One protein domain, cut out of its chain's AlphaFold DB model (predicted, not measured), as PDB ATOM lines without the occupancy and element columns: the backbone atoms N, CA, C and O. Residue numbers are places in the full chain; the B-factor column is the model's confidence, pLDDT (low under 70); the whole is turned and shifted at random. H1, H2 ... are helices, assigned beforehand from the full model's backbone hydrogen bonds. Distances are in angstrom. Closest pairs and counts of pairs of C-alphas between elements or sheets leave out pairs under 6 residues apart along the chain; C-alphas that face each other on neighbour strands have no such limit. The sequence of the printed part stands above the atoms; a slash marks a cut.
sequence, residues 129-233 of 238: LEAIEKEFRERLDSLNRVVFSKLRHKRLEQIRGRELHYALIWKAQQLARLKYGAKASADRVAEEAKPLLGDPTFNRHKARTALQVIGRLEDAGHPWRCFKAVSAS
ATOM      1  N   LEU A 129     -48.066  21.253 -22.365       83.06
ATOM      2  CA  LEU A 129     -47.919  19.928 -21.765       83.06
ATOM      3  C   LEU A 129     -49.274  19.309 -21.402       83.06
ATOM      4  O   LEU A 129     -49.551  18.180 -21.810       83.06
ATOM      5  N   GLU A 130     -50.154  20.045 -20.721       81.88
ATOM      6  CA  GLU A 130     -51.507  19.575 -20.384       81.88
ATOM      7  C   GLU A 130     -52.334  19.255 -21.638       81.88
ATOM      8  O   GLU A 130     -53.081  18.271 -21.666       81.88
ATOM      9  N   ALA A 131     -52.182  20.054 -22.700       81.69
ATOM     10  CA  ALA A 131     -52.832  19.813 -23.983       81.69
ATOM     11  C   ALA A 131     -52.374  18.485 -24.611       81.69
ATOM     12  O   ALA A 131     -53.213  17.681 -25.030       81.69
ATOM     13  N   ILE A 132     -51.062  18.217 -24.607       84.69
ATOM     14  CA  ILE A 132     -50.485  16.952 -25.087       84.69
ATOM     15  C   ILE A 132     -50.991  15.770 -24.251       84.69
ATOM     16  O   ILE A 132     -51.312  14.718 -24.804       84.69
ATOM     17  N   GLU A 133     -51.089  15.912 -22.929       86.69
ATOM     18  CA  GLU A 133     -51.566  14.835 -22.052       86.69
ATOM     19  C   GLU A 133     -53.052  14.534 -22.206       86.69
ATOM     20  O   GLU A 133     -53.471  13.373 -22.127       86.69
ATOM     21  N   LYS A 134     -53.860  15.567 -22.425       84.38
ATOM     22  CA  LYS A 134     -55.275  15.402 -22.738       84.38
ATOM     23  C   LYS A 134     -55.448  14.664 -24.064       84.38
ATOM     24  O   LYS A 134     -56.145  13.654 -24.098       84.38
ATOM     25  N   GLU A 135     -54.765  15.110 -25.116       85.00
ATOM     26  CA  GLU A 135     -54.854  14.464 -26.427       85.00
ATOM     27  C   GLU A 135     -54.284  13.037 -26.392       85.00
ATOM     28  O   GLU A 135     -54.870  12.140 -26.988       85.00
ATOM     29  N   PHE A 136     -53.216  12.773 -25.628       87.56
ATOM     30  CA  PHE A 136     -52.700  11.416 -25.410       87.56
ATOM     31  C   PHE A 136     -53.769  10.471 -24.844       87.56
ATOM     32  O   PHE A 136     -53.931   9.365 -25.359       87.56
ATOM     33  N   ARG A 137     -54.503  10.899 -23.807       85.56
ATOM     34  CA  ARG A 137     -55.569  10.085 -23.197       85.56
ATOM     35  C   ARG A 137     -56.702   9.827 -24.175       85.56
ATOM     36  O   ARG A 137     -57.080   8.677 -24.377       85.56
ATOM     37  N   GLU A 138     -57.180  10.882 -24.832       83.62
ATOM     38  CA  GLU A 138     -58.231  10.773 -25.846       83.62
ATOM     39  C   GLU A 138     -57.815   9.804 -26.953       83.62
ATOM     40  O   GLU A 138     -58.592   8.940 -27.356       83.62
ATOM     41  N   ARG A 139     -56.560   9.885 -27.394       81.31
ATOM     42  CA  ARG A 139     -55.973   8.986 -28.380       81.31
ATOM     43  C   ARG A 139     -55.874   7.535 -27.873       81.31
ATOM     44  O   ARG A 139     -56.250   6.599 -28.579       81.31
ATOM     45  N   LEU A 140     -55.415   7.299 -26.655       86.44
ATOM     46  CA  LEU A 140     -55.342   5.938 -26.125       86.44
ATOM     47  C   LEU A 140     -56.732   5.289 -26.016       86.44
ATOM     48  O   LEU A 140     -56.934   4.177 -26.509       86.44
ATOM     49  N   ASP A 141     -57.704   6.012 -25.458       82.94
ATOM     50  CA  ASP A 141     -59.099   5.562 -25.365       82.94
ATOM     51  C   ASP A 141     -59.681   5.255 -26.744       82.94
ATOM     52  O   ASP A 141     -60.424   4.289 -26.933       82.94
ATOM     53  N   SER A 142     -59.296   6.067 -27.721       77.19
ATOM     54  CA  SER A 142     -59.694   5.924 -29.107       77.19
ATOM     55  C   SER A 142     -59.211   4.616 -29.728       77.19
ATOM     56  O   SER A 142     -60.004   3.831 -30.258       77.19
ATOM     57  N   LEU A 143     -57.909   4.343 -29.624       78.31
ATOM     58  CA  LEU A 143     -57.330   3.099 -30.128       78.31
ATOM     59  C   LEU A 143     -57.958   1.883 -29.450       78.31
ATOM     60  O   LEU A 143     -58.350   0.946 -30.144       78.31
ATOM     61  N   ASN A 144     -58.140   1.940 -28.130       79.44
ATOM     62  CA  ASN A 144     -58.768   0.864 -27.372       79.44
ATOM     63  C   ASN A 144     -60.182   0.575 -27.900       79.44
ATOM     64  O   ASN A 144     -60.470  -0.550 -28.304       79.44
ATOM     65  N   ARG A 145     -61.056   1.586 -28.000       75.38
ATOM     66  CA  ARG A 145     -62.442   1.414 -28.487       75.38
ATOM     67  C   ARG A 145     -62.515   0.801 -29.882       75.38
ATOM     68  O   ARG A 145     -63.364  -0.047 -30.144       75.38
ATOM     69  N   VAL A 146     -61.633   1.233 -30.775       69.25
ATOM     70  CA  VAL A 146     -61.603   0.758 -32.160       69.25
ATOM     71  C   VAL A 146     -61.093  -0.676 -32.250       69.25
ATOM     72  O   VAL A 146     -61.657  -1.465 -33.004       69.25
ATOM     73  N   VAL A 147     -60.100  -1.053 -31.445       66.00
ATOM     74  CA  VAL A 147     -59.625  -2.441 -31.364       66.00
ATOM     75  C   VAL A 147     -60.691  -3.376 -30.779       66.00
ATOM     76  O   VAL A 147     -60.785  -4.530 -31.198       66.00
ATOM     77  N   PHE A 148     -61.536  -2.882 -29.869       59.06
ATOM     78  CA  PHE A 148     -62.696  -3.623 -29.359       59.06
ATOM     79  C   PHE A 148     -63.893  -3.645 -30.325       59.06
ATOM     80  O   PHE A 148     -64.826  -4.426 -30.133       59.06
ATOM     81  N   SER A 149     -63.882  -2.831 -31.382       60.47
ATOM     82  CA  SER A 149     -64.917  -2.859 -32.415       60.47
ATOM     83  C   SER A 149     -64.678  -4.014 -33.397       60.47
ATOM     84  O   SER A 149     -63.545  -4.334 -33.748       60.47
ATOM     85  N   LYS A 150     -65.747  -4.640 -33.909       55.53
ATOM     86  CA  LYS A 150     -65.664  -5.736 -34.903       55.53
ATOM     87  C   LYS A 150     -65.196  -5.275 -36.301       55.53
ATOM     88  O   LYS A 150     -65.296  -6.036 -37.264       55.53
ATOM     89  N   LEU A 151     -64.714  -4.036 -36.439       57.47
ATOM     90  CA  LEU A 151     -64.264  -3.461 -37.705       57.47
ATOM     91  C   LEU A 151     -62.919  -4.082 -38.108       57.47
ATOM     92  O   LEU A 151     -61.858  -3.711 -37.608       57.47
ATOM     93  N   ARG A 152     -62.958  -5.037 -39.045       59.03
ATOM     94  CA  ARG A 152     -61.765  -5.688 -39.615       59.03
ATOM     95  C   ARG A 152     -61.037  -4.764 -40.587       59.03
ATOM     96  O   ARG A 152     -61.116  -4.920 -41.804       59.03
ATOM     97  N   HIS A 153     -60.319  -3.780 -40.055       66.56
ATOM     98  CA  HIS A 153     -59.427  -2.949 -40.852       66.56
ATOM     99  C   HIS A 153     -57.987  -3.464 -40.723       66.56
ATOM    100  O   HIS A 153     -57.390  -3.376 -39.651       66.56
ATOM    101  N   LYS A 154     -57.382  -3.917 -41.831       66.31
ATOM    102  CA  LYS A 154     -56.013  -4.488 -41.860       66.31
ATOM    103  C   LYS A 154     -54.950  -3.612 -41.175       66.31
ATOM    104  O   LYS A 154     -53.984  -4.119 -40.622       66.31
ATOM    105  N   ARG A 155     -55.116  -2.282 -41.206       67.19
ATOM    106  CA  ARG A 155     -54.187  -1.330 -40.553       67.19
ATOM    107  C   ARG A 155     -54.322  -1.288 -39.023       67.19
ATOM    108  O   ARG A 155     -53.347  -0.983 -38.355       67.19
ATOM    109  N   LEU A 156     -55.508  -1.577 -38.487       66.75
ATOM    110  CA  LEU A 156     -55.768  -1.616 -37.044       66.75
ATOM    111  C   LEU A 156     -55.315  -2.948 -36.437       66.75
ATOM    112  O   LEU A 156     -54.806  -2.975 -35.322       66.75
ATOM    113  N   GLU A 157     -55.396  -4.036 -37.204       69.75
ATOM    114  CA  GLU A 157     -54.868  -5.347 -36.800       69.75
ATOM    115  C   GLU A 157     -53.356  -5.315 -36.527       69.75
ATOM    116  O   GLU A 157     -52.894  -5.984 -35.611       69.75
ATOM    117  N   GLN A 158     -52.593  -4.484 -37.249       70.19
ATOM    118  CA  GLN A 158     -51.148  -4.307 -37.027       70.19
ATOM    119  C   GLN A 158     -50.802  -3.648 -35.682       70.19
ATOM    120  O   GLN A 158     -49.660  -3.726 -35.230       70.19
ATOM    121  N   ILE A 159     -51.771  -2.969 -35.069       76.12
ATOM    122  CA  ILE A 159     -51.593  -2.150 -33.862       76.12
ATOM    123  C   ILE A 159     -52.252  -2.800 -32.646       76.12
ATOM    124  O   ILE A 159     -51.966  -2.418 -31.514       76.12
ATOM    125  N   ARG A 160     -53.086  -3.817 -32.871       75.69
ATOM    126  CA  ARG A 160     -53.764  -4.576 -31.827       75.69
ATOM    127  C   ARG A 160     -52.762  -5.139 -30.812       75.69
ATOM    128  O   ARG A 160     -51.801  -5.809 -31.187       75.69
ATOM    129  N   GLY A 161     -52.994  -4.866 -29.531       80.31
ATOM    130  CA  GLY A 161     -52.109  -5.219 -28.419       80.31
ATOM    131  C   GLY A 161     -50.872  -4.322 -28.276       80.31
ATOM    132  O   GLY A 161     -49.989  -4.621 -27.474       80.31
ATOM    133  N   ARG A 162     -50.763  -3.248 -29.069       85.50
ATOM    134  CA  ARG A 162     -49.664  -2.265 -29.043       85.50
ATOM    135  C   ARG A 162     -50.179  -0.824 -28.984       85.50
ATOM    136  O   ARG A 162     -49.433   0.113 -29.258       85.50
ATOM    137  N   GLU A 163     -51.435  -0.623 -28.615       86.19
ATOM    138  CA  GLU A 163     -52.129   0.666 -28.602       86.19
ATOM    139  C   GLU A 163     -51.390   1.678 -27.723       86.19
ATOM    140  O   GLU A 163     -51.035   2.767 -28.178       86.19
ATOM    141  N   LEU A 164     -51.070   1.267 -26.491       88.81
ATOM    142  CA  LEU A 164     -50.311   2.076 -25.541       88.81
ATOM    143  C   LEU A 164     -48.923   2.437 -26.083       88.81
ATOM    144  O   LEU A 164     -48.494   3.580 -25.959       88.81
ATOM    145  N   HIS A 165     -48.247   1.495 -26.743       89.81
ATOM    146  CA  HIS A 165     -46.925   1.720 -27.327       89.81
ATOM    147  C   HIS A 165     -46.960   2.830 -28.389       89.81
ATOM    148  O   HIS A 165     -46.173   3.776 -28.328       89.81
ATOM    149  N   TYR A 166     -47.908   2.776 -29.329       88.88
ATOM    150  CA  TYR A 166     -48.033   3.808 -30.363       88.88
ATOM    151  C   TYR A 166     -48.547   5.146 -29.812       88.88
ATOM    152  O   TYR A 166     -48.100   6.195 -30.277       88.88
ATOM    153  N   ALA A 167     -49.423   5.137 -28.802       89.12
ATOM    154  CA  ALA A 167     -49.865   6.356 -28.125       89.12
ATOM    155  C   ALA A 167     -48.712   7.052 -27.376       89.12
ATOM    156  O   ALA A 167     -48.578   8.274 -27.449       89.12
ATOM    157  N   LEU A 168     -47.837   6.293 -26.708       92.38
ATOM    158  CA  LEU A 168     -46.656   6.833 -26.026       92.38
ATOM    159  C   LEU A 168     -45.625   7.387 -27.015       92.38
ATOM    160  O   LEU A 168     -45.064   8.452 -26.770       92.38
ATOM    161  N   ILE A 169     -45.420   6.733 -28.163       93.12
ATOM    162  CA  ILE A 169     -44.536   7.256 -29.222       93.12
ATOM    163  C   ILE A 169     -45.112   8.536 -29.833       93.12
ATOM    164  O   ILE A 169     -44.364   9.470 -30.124       93.12
ATOM    165  N   TRP A 170     -46.433   8.622 -29.987       92.94
ATOM    166  CA  TRP A 170     -47.084   9.865 -30.385       92.94
ATOM    167  C   TRP A 170     -46.882  10.976 -29.337       92.94
ATOM    168  O   TRP A 170     -46.515  12.094 -29.704       92.94
ATOM    169  N   LYS A 171     -47.027  10.673 -28.034       93.31
ATOM    170  CA  LYS A 171     -46.733  11.630 -26.946       93.31
ATOM    171  C   LYS A 171     -45.278  12.105 -27.026       93.31
ATOM    172  O   LYS A 171     -45.031  13.309 -27.014       93.31
ATOM    173  N   ALA A 172     -44.333  11.182 -27.208       94.06
ATOM    174  CA  ALA A 172     -42.914  11.486 -27.394       94.06
ATOM    175  C   ALA A 172     -42.661  12.396 -28.607       94.06
ATOM    176  O   ALA A 172     -41.844  13.309 -28.538       94.06
ATOM    177  N   GLN A 173     -43.391  12.197 -29.710       94.06
ATOM    178  CA  GLN A 173     -43.306  13.059 -30.888       94.06
ATOM    179  C   GLN A 173     -43.743  14.497 -30.583       94.06
ATOM    180  O   GLN A 173     -43.074  15.430 -31.028       94.06
ATOM    181  N   GLN A 174     -44.834  14.697 -29.835       92.56
ATOM    182  CA  GLN A 174     -45.282  16.047 -29.474       92.56
ATOM    183  C   GLN A 174     -44.333  16.722 -28.481       92.56
ATOM    184  O   GLN A 174     -44.007  17.894 -28.661       92.56
ATOM    185  N   LEU A 175     -43.818  15.982 -27.495       92.81
ATOM    186  CA  LEU A 175     -42.803  16.498 -26.569       92.81
ATOM    187  C   LEU A 175     -41.515  16.887 -27.305       92.81
ATOM    188  O   LEU A 175     -40.978  17.973 -27.093       92.81
ATOM    189  N   ALA A 176     -41.064  16.057 -28.248       92.00
ATOM    190  CA  ALA A 176     -39.910  16.375 -29.077       92.00
ATOM    191  C   ALA A 176     -40.162  17.613 -29.955       92.00
ATOM    192  O   ALA A 176     -39.268  18.441 -30.114       92.00
ATOM    193  N   ARG A 177     -41.378  17.786 -30.492       92.62
ATOM    194  CA  ARG A 177     -41.756  18.995 -31.244       92.62
ATOM    195  C   ARG A 177     -41.770  20.248 -30.376       92.62
ATOM    196  O   ARG A 177     -41.373  21.308 -30.853       92.62
ATOM    197  N   LEU A 178     -42.205  20.123 -29.124       90.69
ATOM    198  CA  LEU A 178     -42.213  21.219 -28.160       90.69
ATOM    199  C   LEU A 178     -40.784  21.649 -27.794       90.69
ATOM    200  O   LEU A 178     -40.485  22.838 -27.766       90.69
ATOM    201  N   LYS A 179     -39.895  20.681 -27.558       91.25
ATOM    202  CA  LYS A 179     -38.527  20.915 -27.070       91.25
ATOM    203  C   LYS A 179     -37.520  21.260 -28.171       91.25
ATOM    204  O   LYS A 179     -36.631  22.074 -27.952       91.25
ATOM    205  N   TYR A 180     -37.649  20.644 -29.346       90.94
ATOM    206  CA  TYR A 180     -36.683  20.749 -30.451       90.94
ATOM    207  C   TYR A 180     -37.270  21.391 -31.721       90.94
ATOM    208  O   TYR A 180     -36.575  21.504 -32.732       90.94
ATOM    209  N   GLY A 181     -38.539  21.810 -31.692       85.19
ATOM    210  CA  GLY A 181     -39.238  22.469 -32.796       85.19
ATOM    211  C   GLY A 181     -40.060  21.525 -33.685       85.19
ATOM    212  O   GLY A 181     -39.896  20.306 -33.685       85.19
ATOM    213  N   ALA A 182     -40.947  22.098 -34.508       84.56
ATOM    214  CA  ALA A 182     -41.972  21.368 -35.272       84.56
ATOM    215  C   ALA A 182     -41.445  20.233 -36.181       84.56
ATOM    216  O   ALA A 182     -42.178  19.289 -36.486       84.56
ATOM    217  N   LYS A 183     -40.176  20.310 -36.601       88.06
ATOM    218  CA  LYS A 183     -39.491  19.325 -37.456       88.06
ATOM    219  C   LYS A 183     -38.532  18.411 -36.678       88.06
ATOM    220  O   LYS A 183     -37.538  17.959 -37.246       88.06
ATOM    221  N   ALA A 184     -38.804  18.151 -35.398       89.75
ATOM    222  CA  ALA A 184     -38.002  17.251 -34.570       89.75
ATOM    223  C   ALA A 184     -37.698  15.926 -35.297       89.75
ATOM    224  O   ALA A 184     -38.586  15.281 -35.863       89.75
ATOM    225  N   SER A 185     -36.420  15.541 -35.310       92.56
ATOM    226  CA  SER A 185     -35.962  14.344 -36.013       92.56
ATOM    227  C   SER A 185     -36.385  13.067 -35.285       92.56
ATOM    228  O   SER A 185     -36.651  13.070 -34.085       92.56
ATOM    229  N   ALA A 186     -36.385  11.936 -35.997       92.19
ATOM    230  CA  ALA A 186     -36.670  10.631 -35.394       92.19
ATOM    231  C   ALA A 186     -35.696  10.265 -34.254       92.19
ATOM    232  O   ALA A 186     -36.078   9.525 -33.355       92.19
ATOM    233  N   ASP A 187     -34.468  10.800 -34.272       94.81
ATOM    234  CA  ASP A 187     -33.509  10.651 -33.170       94.81
ATOM    235  C   ASP A 187     -34.023  11.330 -31.896       94.81
ATOM    236  O   ASP A 187     -34.079  10.702 -30.842       94.81
ATOM    237  N   ARG A 188     -34.484  12.582 -32.007       95.25
ATOM    238  CA  ARG A 188     -35.037  13.343 -30.876       95.25
ATOM    239  C   ARG A 188     -36.328  12.733 -30.345       95.25
ATOM    240  O   ARG A 188     -36.541  12.696 -29.141       95.25
ATOM    241  N   VAL A 189     -37.165  12.194 -31.229       93.12
ATOM    242  CA  VAL A 189     -38.350  11.433 -30.807       93.12
ATOM    243  C   VAL A 189     -37.948  10.166 -30.048       93.12
ATOM    244  O   VAL A 189     -38.580   9.838 -29.051       93.12
ATOM    245  N   ALA A 190     -36.900   9.459 -30.482       94.56
ATOM    246  CA  ALA A 190     -36.415   8.279 -29.771       94.56
ATOM    247  C   ALA A 190     -35.874   8.629 -28.375       94.56
ATOM    248  O   ALA A 190     -36.158   7.899 -27.429       94.56
ATOM    249  N   GLU A 191     -35.146   9.742 -28.235       94.50
ATOM    250  CA  GLU A 191     -34.666  10.245 -26.937       94.50
ATOM    251  C   GLU A 191     -35.818  10.478 -25.949       94.50
ATOM    252  O   GLU A 191     -35.738  10.009 -24.816       94.50
ATOM    253  N   GLU A 192     -36.909  11.112 -26.389       95.00
ATOM    254  CA  GLU A 192     -38.097  11.351 -25.553       95.00
ATOM    255  C   GLU A 192     -38.945  10.079 -25.332       95.00
ATOM    256  O   GLU A 192     -39.611   9.933 -24.309       95.00
ATOM    257  N   ALA A 193     -38.922   9.122 -26.267       92.88
ATOM    258  CA  ALA A 193     -39.709   7.890 -26.175       92.88
ATOM    259  C   ALA A 193     -39.106   6.849 -25.221       92.88
ATOM    260  O   ALA A 193     -39.861   6.132 -24.569       92.88
ATOM    261  N   LYS A 194     -37.772   6.757 -25.118       93.81
ATOM    262  CA  LYS A 194     -37.074   5.822 -24.212       93.81
ATOM    263  C   LYS A 194     -37.617   5.849 -22.773       93.81
ATOM    264  O   LYS A 194     -38.011   4.784 -22.295       93.81
ATOM    265  N   PRO A 195     -37.684   7.009 -22.084       93.81
ATOM    266  CA  PRO A 195     -38.206   7.060 -20.719       93.81
ATOM    267  C   PRO A 195     -39.710   6.765 -20.651       93.81
ATOM    268  O   PRO A 195     -40.153   6.135 -19.699       93.81
ATOM    269  N   LEU A 196     -40.493   7.162 -21.661       92.25
ATOM    270  CA  LEU A 196     -41.942   6.920 -21.691       92.25
ATOM    271  C   LEU A 196     -42.301   5.445 -21.900       92.25
ATOM    272  O   LEU A 196     -43.287   4.967 -21.351       92.25
ATOM    273  N   LEU A 197     -41.520   4.740 -22.717       90.62
ATOM    274  CA  LEU A 197     -41.716   3.325 -23.023       90.62
ATOM    275  C   LEU A 197     -41.054   2.395 -22.000       90.62
ATOM    276  O   LEU A 197     -41.364   1.207 -21.991       90.62
ATOM    277  N   GLY A 198     -40.104   2.899 -21.205       90.88
ATOM    278  CA  GLY A 198     -39.220   2.060 -20.393       90.88
ATOM    279  C   GLY A 198     -38.286   1.168 -21.228       90.88
ATOM    280  O   GLY A 198     -37.756   0.193 -20.705       90.88
ATOM    281  N   ASP A 199     -38.084   1.476 -22.518       91.38
ATOM    282  CA  ASP A 199     -37.220   0.716 -23.436       91.38
ATOM    283  C   ASP A 199     -35.969   1.539 -23.801       91.38
ATOM    284  O   ASP A 199     -36.024   2.372 -24.714       91.38
ATOM    285  N   PRO A 200     -34.811   1.303 -23.154       89.75
ATOM    286  CA  PRO A 200     -33.577   2.028 -23.461       89.75
ATOM    287  C   PRO A 200     -33.019   1.691 -24.854       89.75
ATOM    288  O   PRO A 200     -32.237   2.467 -25.412       89.75
ATOM    289  N   THR A 201     -33.439   0.565 -25.446       91.69
ATOM    290  CA  THR A 201     -33.021   0.115 -26.783       91.69
ATOM    291  C   THR A 201     -33.851   0.742 -27.906       91.69
ATOM    292  O   THR A 201     -33.644   0.437 -29.088       91.69
ATOM    293  N   PHE A 202     -34.822   1.598 -27.570       92.31
ATOM    294  CA  PHE A 202     -35.615   2.312 -28.555       92.31
ATOM    295  C   PHE A 202     -34.739   3.338 -29.289       92.31
ATOM    296  O   PHE A 202     -34.198   4.266 -28.693       92.31
ATOM    297  N   ASN A 203     -34.546   3.145 -30.593       93.50
ATOM    298  CA  ASN A 203     -33.595   3.906 -31.400       93.50
ATOM    299  C   ASN A 203     -34.286   4.642 -32.557       93.50
ATOM    300  O   ASN A 203     -35.476   4.458 -32.818       93.50
ATOM    301  N   ARG A 204     -33.512   5.441 -33.296       95.44
ATOM    302  CA  ARG A 204     -33.965   6.191 -34.477       95.44
ATOM    303  C   ARG A 204     -34.773   5.364 -35.469       95.44
ATOM    304  O   ARG A 204     -35.768   5.842 -36.007       95.44
ATOM    305  N   HIS A 205     -34.318   4.148 -35.765       94.38
ATOM    306  CA  HIS A 205     -34.935   3.297 -36.777       94.38
ATOM    307  C   HIS A 205     -36.300   2.799 -36.304       94.38
ATOM    308  O   HIS A 205     -37.274   2.911 -37.047       94.38
ATOM    309  N   LYS A 206     -36.394   2.353 -35.044       92.81
ATOM    310  CA  LYS A 206     -37.668   2.001 -34.400       92.81
ATOM    311  C   LYS A 206     -38.623   3.201 -34.371       92.81
ATOM    312  O   LYS A 206     -39.774   3.067 -34.781       92.81
ATOM    313  N   ALA A 207     -38.126   4.383 -33.991       92.44
ATOM    314  CA  ALA A 207     -38.903   5.621 -33.993       92.44
ATOM    315  C   ALA A 207     -39.419   5.968 -35.395       92.44
ATOM    316  O   ALA A 207     -40.604   6.229 -35.565       92.44
ATOM    317  N   ARG A 208     -38.571   5.902 -36.426       93.12
ATOM    318  CA  ARG A 208     -38.965   6.175 -37.817       93.12
ATOM    319  C   ARG A 208     -40.074   5.237 -38.290       93.12
ATOM    320  O   ARG A 208     -41.048   5.709 -38.870       93.12
ATOM    321  N   THR A 209     -39.944   3.938 -38.029       91.75
ATOM    322  CA  THR A 209     -40.968   2.946 -38.385       91.75
ATOM    323  C   THR A 209     -42.282   3.229 -37.660       91.75
ATOM    324  O   THR A 209     -43.342   3.241 -38.282       91.75
ATOM    325  N   ALA A 210     -42.228   3.529 -36.362       89.50
ATOM    326  CA  ALA A 210     -43.422   3.849 -35.589       89.50
ATOM    327  C   ALA A 210     -44.093   5.152 -36.050       89.50
ATOM    328  O   ALA A 210     -45.311   5.191 -36.195       89.50
ATOM    329  N   LEU A 211     -43.310   6.186 -36.367       89.94
ATOM    330  CA  LEU A 211     -43.810   7.450 -36.910       89.94
ATOM    331  C   LEU A 211     -44.479   7.275 -38.277       89.94
ATOM    332  O   LEU A 211     -45.461   7.953 -38.554       89.94
ATOM    333  N   GLN A 212     -44.006   6.352 -39.120       88.94
ATOM    334  CA  GLN A 212     -44.695   6.015 -40.373       88.94
ATOM    335  C   GLN A 212     -46.056   5.362 -40.118       88.94
ATOM    336  O   GLN A 212     -47.019   5.658 -40.823       88.94
ATOM    337  N   VAL A 213     -46.150   4.484 -39.115       84.94
ATOM    338  CA  VAL A 213     -47.426   3.881 -38.710       84.94
ATOM    339  C   VAL A 213     -48.368   4.956 -38.165       84.94
ATOM    340  O   VAL A 213     -49.506   5.035 -38.616       84.94
ATOM    341  N   ILE A 214     -47.884   5.831 -37.277       85.62
ATOM    342  CA  ILE A 214     -48.649   6.959 -36.725       85.62
ATOM    343  C   ILE A 214     -49.129   7.889 -37.843       85.62
ATOM    344  O   ILE A 214     -50.320   8.176 -37.904       85.62
ATOM    345  N   GLY A 215     -48.250   8.279 -38.770       82.69
ATOM    346  CA  GLY A 215     -48.610   9.114 -39.918       82.69
ATOM    347  C   GLY A 215     -49.717   8.483 -40.760       82.69
ATOM    348  O   GLY A 215     -50.720   9.125 -41.039       82.69
ATOM    349  N   ARG A 216     -49.641   7.174 -41.043       78.44
ATOM    350  CA  ARG A 216     -50.719   6.456 -41.752       78.44
ATOM    351  C   ARG A 216     -52.039   6.433 -40.985       78.44
ATOM    352  O   ARG A 216     -53.094   6.382 -41.616       78.44
ATOM    353  N   LEU A 217     -52.002   6.407 -39.653       75.31
ATOM    354  CA  LEU A 217     -53.212   6.516 -38.844       75.31
ATOM    355  C   LEU A 217     -53.798   7.937 -38.896       75.31
ATOM    356  O   LEU A 217     -55.018   8.080 -38.848       75.31
ATOM    357  N   GLU A 218     -52.954   8.968 -38.980       74.12
ATOM    358  CA  GLU A 218     -53.362  10.377 -39.080       74.12
ATOM    359  C   GLU A 218     -53.909  10.713 -40.481       74.12
ATOM    360  O   GLU A 218     -54.996  11.284 -40.590       74.12
ATOM    361  N   ASP A 219     -53.232  10.262 -41.540       65.75
ATOM    362  CA  ASP A 219     -53.569  10.525 -42.947       65.75
ATOM    363  C   ASP A 219     -54.837   9.801 -43.411       65.75
ATOM    364  O   ASP A 219     -55.602  10.318 -44.224       65.75
ATOM    365  N   ALA A 220     -55.097   8.595 -42.895       55.81
ATOM    366  CA  ALA A 220     -56.242   7.789 -43.323       55.81
ATOM    367  C   ALA A 220     -57.598   8.371 -42.903       55.81
ATOM    368  O   ALA A 220     -58.629   7.803 -43.251       55.81
ATOM    369  N   GLY A 221     -57.618   9.440 -42.103       53.16
ATOM    370  CA  GLY A 221     -58.841  10.088 -41.652       53.16
ATOM    371  C   GLY A 221     -59.817   9.189 -40.882       53.16
ATOM    372  O   GLY A 221     -60.940   9.624 -40.655       53.16
ATOM    373  N   HIS A 222     -59.426   7.977 -40.462       53.53
ATOM    374  CA  HIS A 222     -60.382   6.957 -40.007       53.53
ATOM    375  C   HIS A 222     -60.104   6.305 -38.643       53.53
ATOM    376  O   HIS A 222     -61.071   5.980 -37.970       53.53
ATOM    377  N   PRO A 223     -58.865   6.146 -38.151       55.62
ATOM    378  CA  PRO A 223     -58.654   5.741 -36.762       55.62
ATOM    379  C   PRO A 223     -58.844   6.936 -35.835       55.62
ATOM    380  O   PRO A 223     -59.799   6.970 -35.083       55.62
ATOM    381  N   TRP A 224     -58.024   7.982 -35.952       59.12
ATOM    382  CA  TRP A 224     -58.059   9.124 -35.028       59.12
ATOM    383  C   TRP A 224     -59.235  10.092 -35.251       59.12
ATOM    384  O   TRP A 224     -59.614  10.825 -34.344       59.12
ATOM    385  N   ARG A 225     -59.832  10.120 -36.451       49.94
ATOM    386  CA  ARG A 225     -60.897  11.077 -36.826       49.94
ATOM    387  C   ARG A 225     -62.317  10.611 -36.491       49.94
ATOM    388  O   ARG A 225     -63.170  11.472 -36.281       49.94
ATOM    389  N   CYS A 226     -62.564   9.304 -36.324       48.25
ATOM    390  CA  CYS A 226     -63.821   8.788 -35.751       48.25
ATOM    391  C   CYS A 226     -64.116   9.353 -34.342       48.25
ATOM    392  O   CYS A 226     -65.230   9.226 -33.844       48.25
ATOM    393  N   PHE A 227     -63.152  10.047 -33.731       48.41
ATOM    394  CA  PHE A 227     -63.217  10.595 -32.381       48.41
ATOM    395  C   PHE A 227     -63.599  12.074 -32.276       48.41
ATOM    396  O   PHE A 227     -63.889  12.531 -31.176       48.41
ATOM    397  N   LYS A 228     -63.696  12.817 -33.392       37.16
ATOM    398  CA  LYS A 228     -64.297  14.169 -33.381       37.16
ATOM    399  C   LYS A 228     -65.826  14.161 -33.482       37.16
ATOM    400  O   LYS A 228     -66.458  15.125 -33.075       37.16
ATOM    401  N   ALA A 229     -66.423  13.096 -34.021       34.38
ATOM    402  CA  ALA A 229     -67.872  13.024 -34.234       34.38
ATOM    403  C   ALA A 229     -68.649  12.519 -33.001       34.38
ATOM    404  O   ALA A 229     -69.801  12.896 -32.803       34.38
ATOM    405  N   VAL A 230     -68.028  11.717 -32.127       36.75
ATOM    406  CA  VAL A 230     -68.721  11.131 -30.961       36.75
ATOM    407  C   VAL A 230     -68.932  12.148 -29.833       36.75
ATOM    408  O   VAL A 230     -69.936  12.078 -29.135       36.75
ATOM    409  N   SER A 231     -68.070  13.158 -29.703       33.19
ATOM    410  CA  SER A 231     -68.250  14.272 -28.759       33.19
ATOM    411  C   SER A 231     -69.283  15.317 -29.213       33.19
ATOM    412  O   SER A 231     -69.667  16.165 -28.413       33.19
ATOM    413  N   ALA A 232     -69.774  15.238 -30.456       34.00
ATOM    414  CA  ALA A 232     -70.908  16.030 -30.949       34.00
ATOM    415  C   ALA A 232     -72.238  15.248 -30.945       34.00
ATOM    416  O   ALA A 232     -73.303  15.847 -31.045       34.00
ATOM    417  N   SER A 233     -72.190  13.918 -30.809       32.72
ATOM    418  CA  SER A 233     -73.356  13.027 -30.894       32.72
ATOM    419  C   SER A 233     -73.961  12.654 -29.533       32.72
ATOM    420  O   SER A 233     -74.960  11.940 -29.497       32.72
TER     421      SER A 233
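AT A GLANCE: This is residues 129 to 233 of the 238 residues of an uncharacterized protein of Methylobacterium durans (UniProt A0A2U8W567). Start with the long helix H1: H3 packs side by side with it, running back the opposite way, and H4 packs across H3 on the side away from H1. H5 crosses H3 nearly at right angles, one of its ends meeting H4; short H2 sits at the last residues of H1, and the tail, residues 228 to 233, sticks out. The printed part has 105 residues with six named helices, H1 to H6 in chain order, and no named strand: all helix, compact, with a radius of gyration of the C-alphas of 13.7 A and spans of 37 by 27 by 23 A.

IN THESE COORDINATES: Find C-alpha 129 at (-47.919, 19.928, -21.765); from there H1 runs 27.0 A to residue 147. H3, residues 163 to 180, is 25.4 A long. H4 holds residues 186 to 197, 15.2 A. H5, residues 204 to 219, runs 21.8 A to C-alpha 219 at (-53.569, 10.525, -42.947). The short ones are H2, residues 154 to 157, and H6, residues 226 to 229.

HOW THE PARTS SIT: Look first at the hub, H3. It touches H1 at a shallow tilt of 24 degrees, opposite ways; their closest C-alphas, of Leu 140 and Ala 167, are 5.8 A apart. It touches H4 at a steep tilt of 53 degrees, closest at the C-alphas of Ala 172 and Ala 193, 5.0 A. With residues 166 to 170 alone it touches H5, about perpendicular at 78 degrees; the closest C-alphas, of Tyr 166 and Ala 210, are 7.0 A apart. H4, with residues 186 to 190 alone, touches H5 at 90 degrees, about perpendicular, closest at the C-alphas of Asp 187 and Arg 204, 4.7 A. H1 and H2 only just touch, only at the corner, with 3 pairs of C-alphas within 8 A, the closest those of Val 147 and Leu 156, 6.9 A. H6 is close to H1 but not clearly touching, at the C-alphas of Ser 142 and Phe 227, 6.7 A. H1 is apart from H4 and H5. In H1, H3 and H5 every O i to N i+4 pair is within hydrogen-bond range, in H4 6 of 8; H2 and H6 are too short for such a pair.

THE WHOLE: The C-alphas farthest apart, of Thr 201 and Ser 233, are 42.6 A apart. The printed part has no cut, and no link is long. Check the B-factor column at residues 146 to 157 and 219 to 233, where pLDDT is under 70; its mean over the printed part is 79.3.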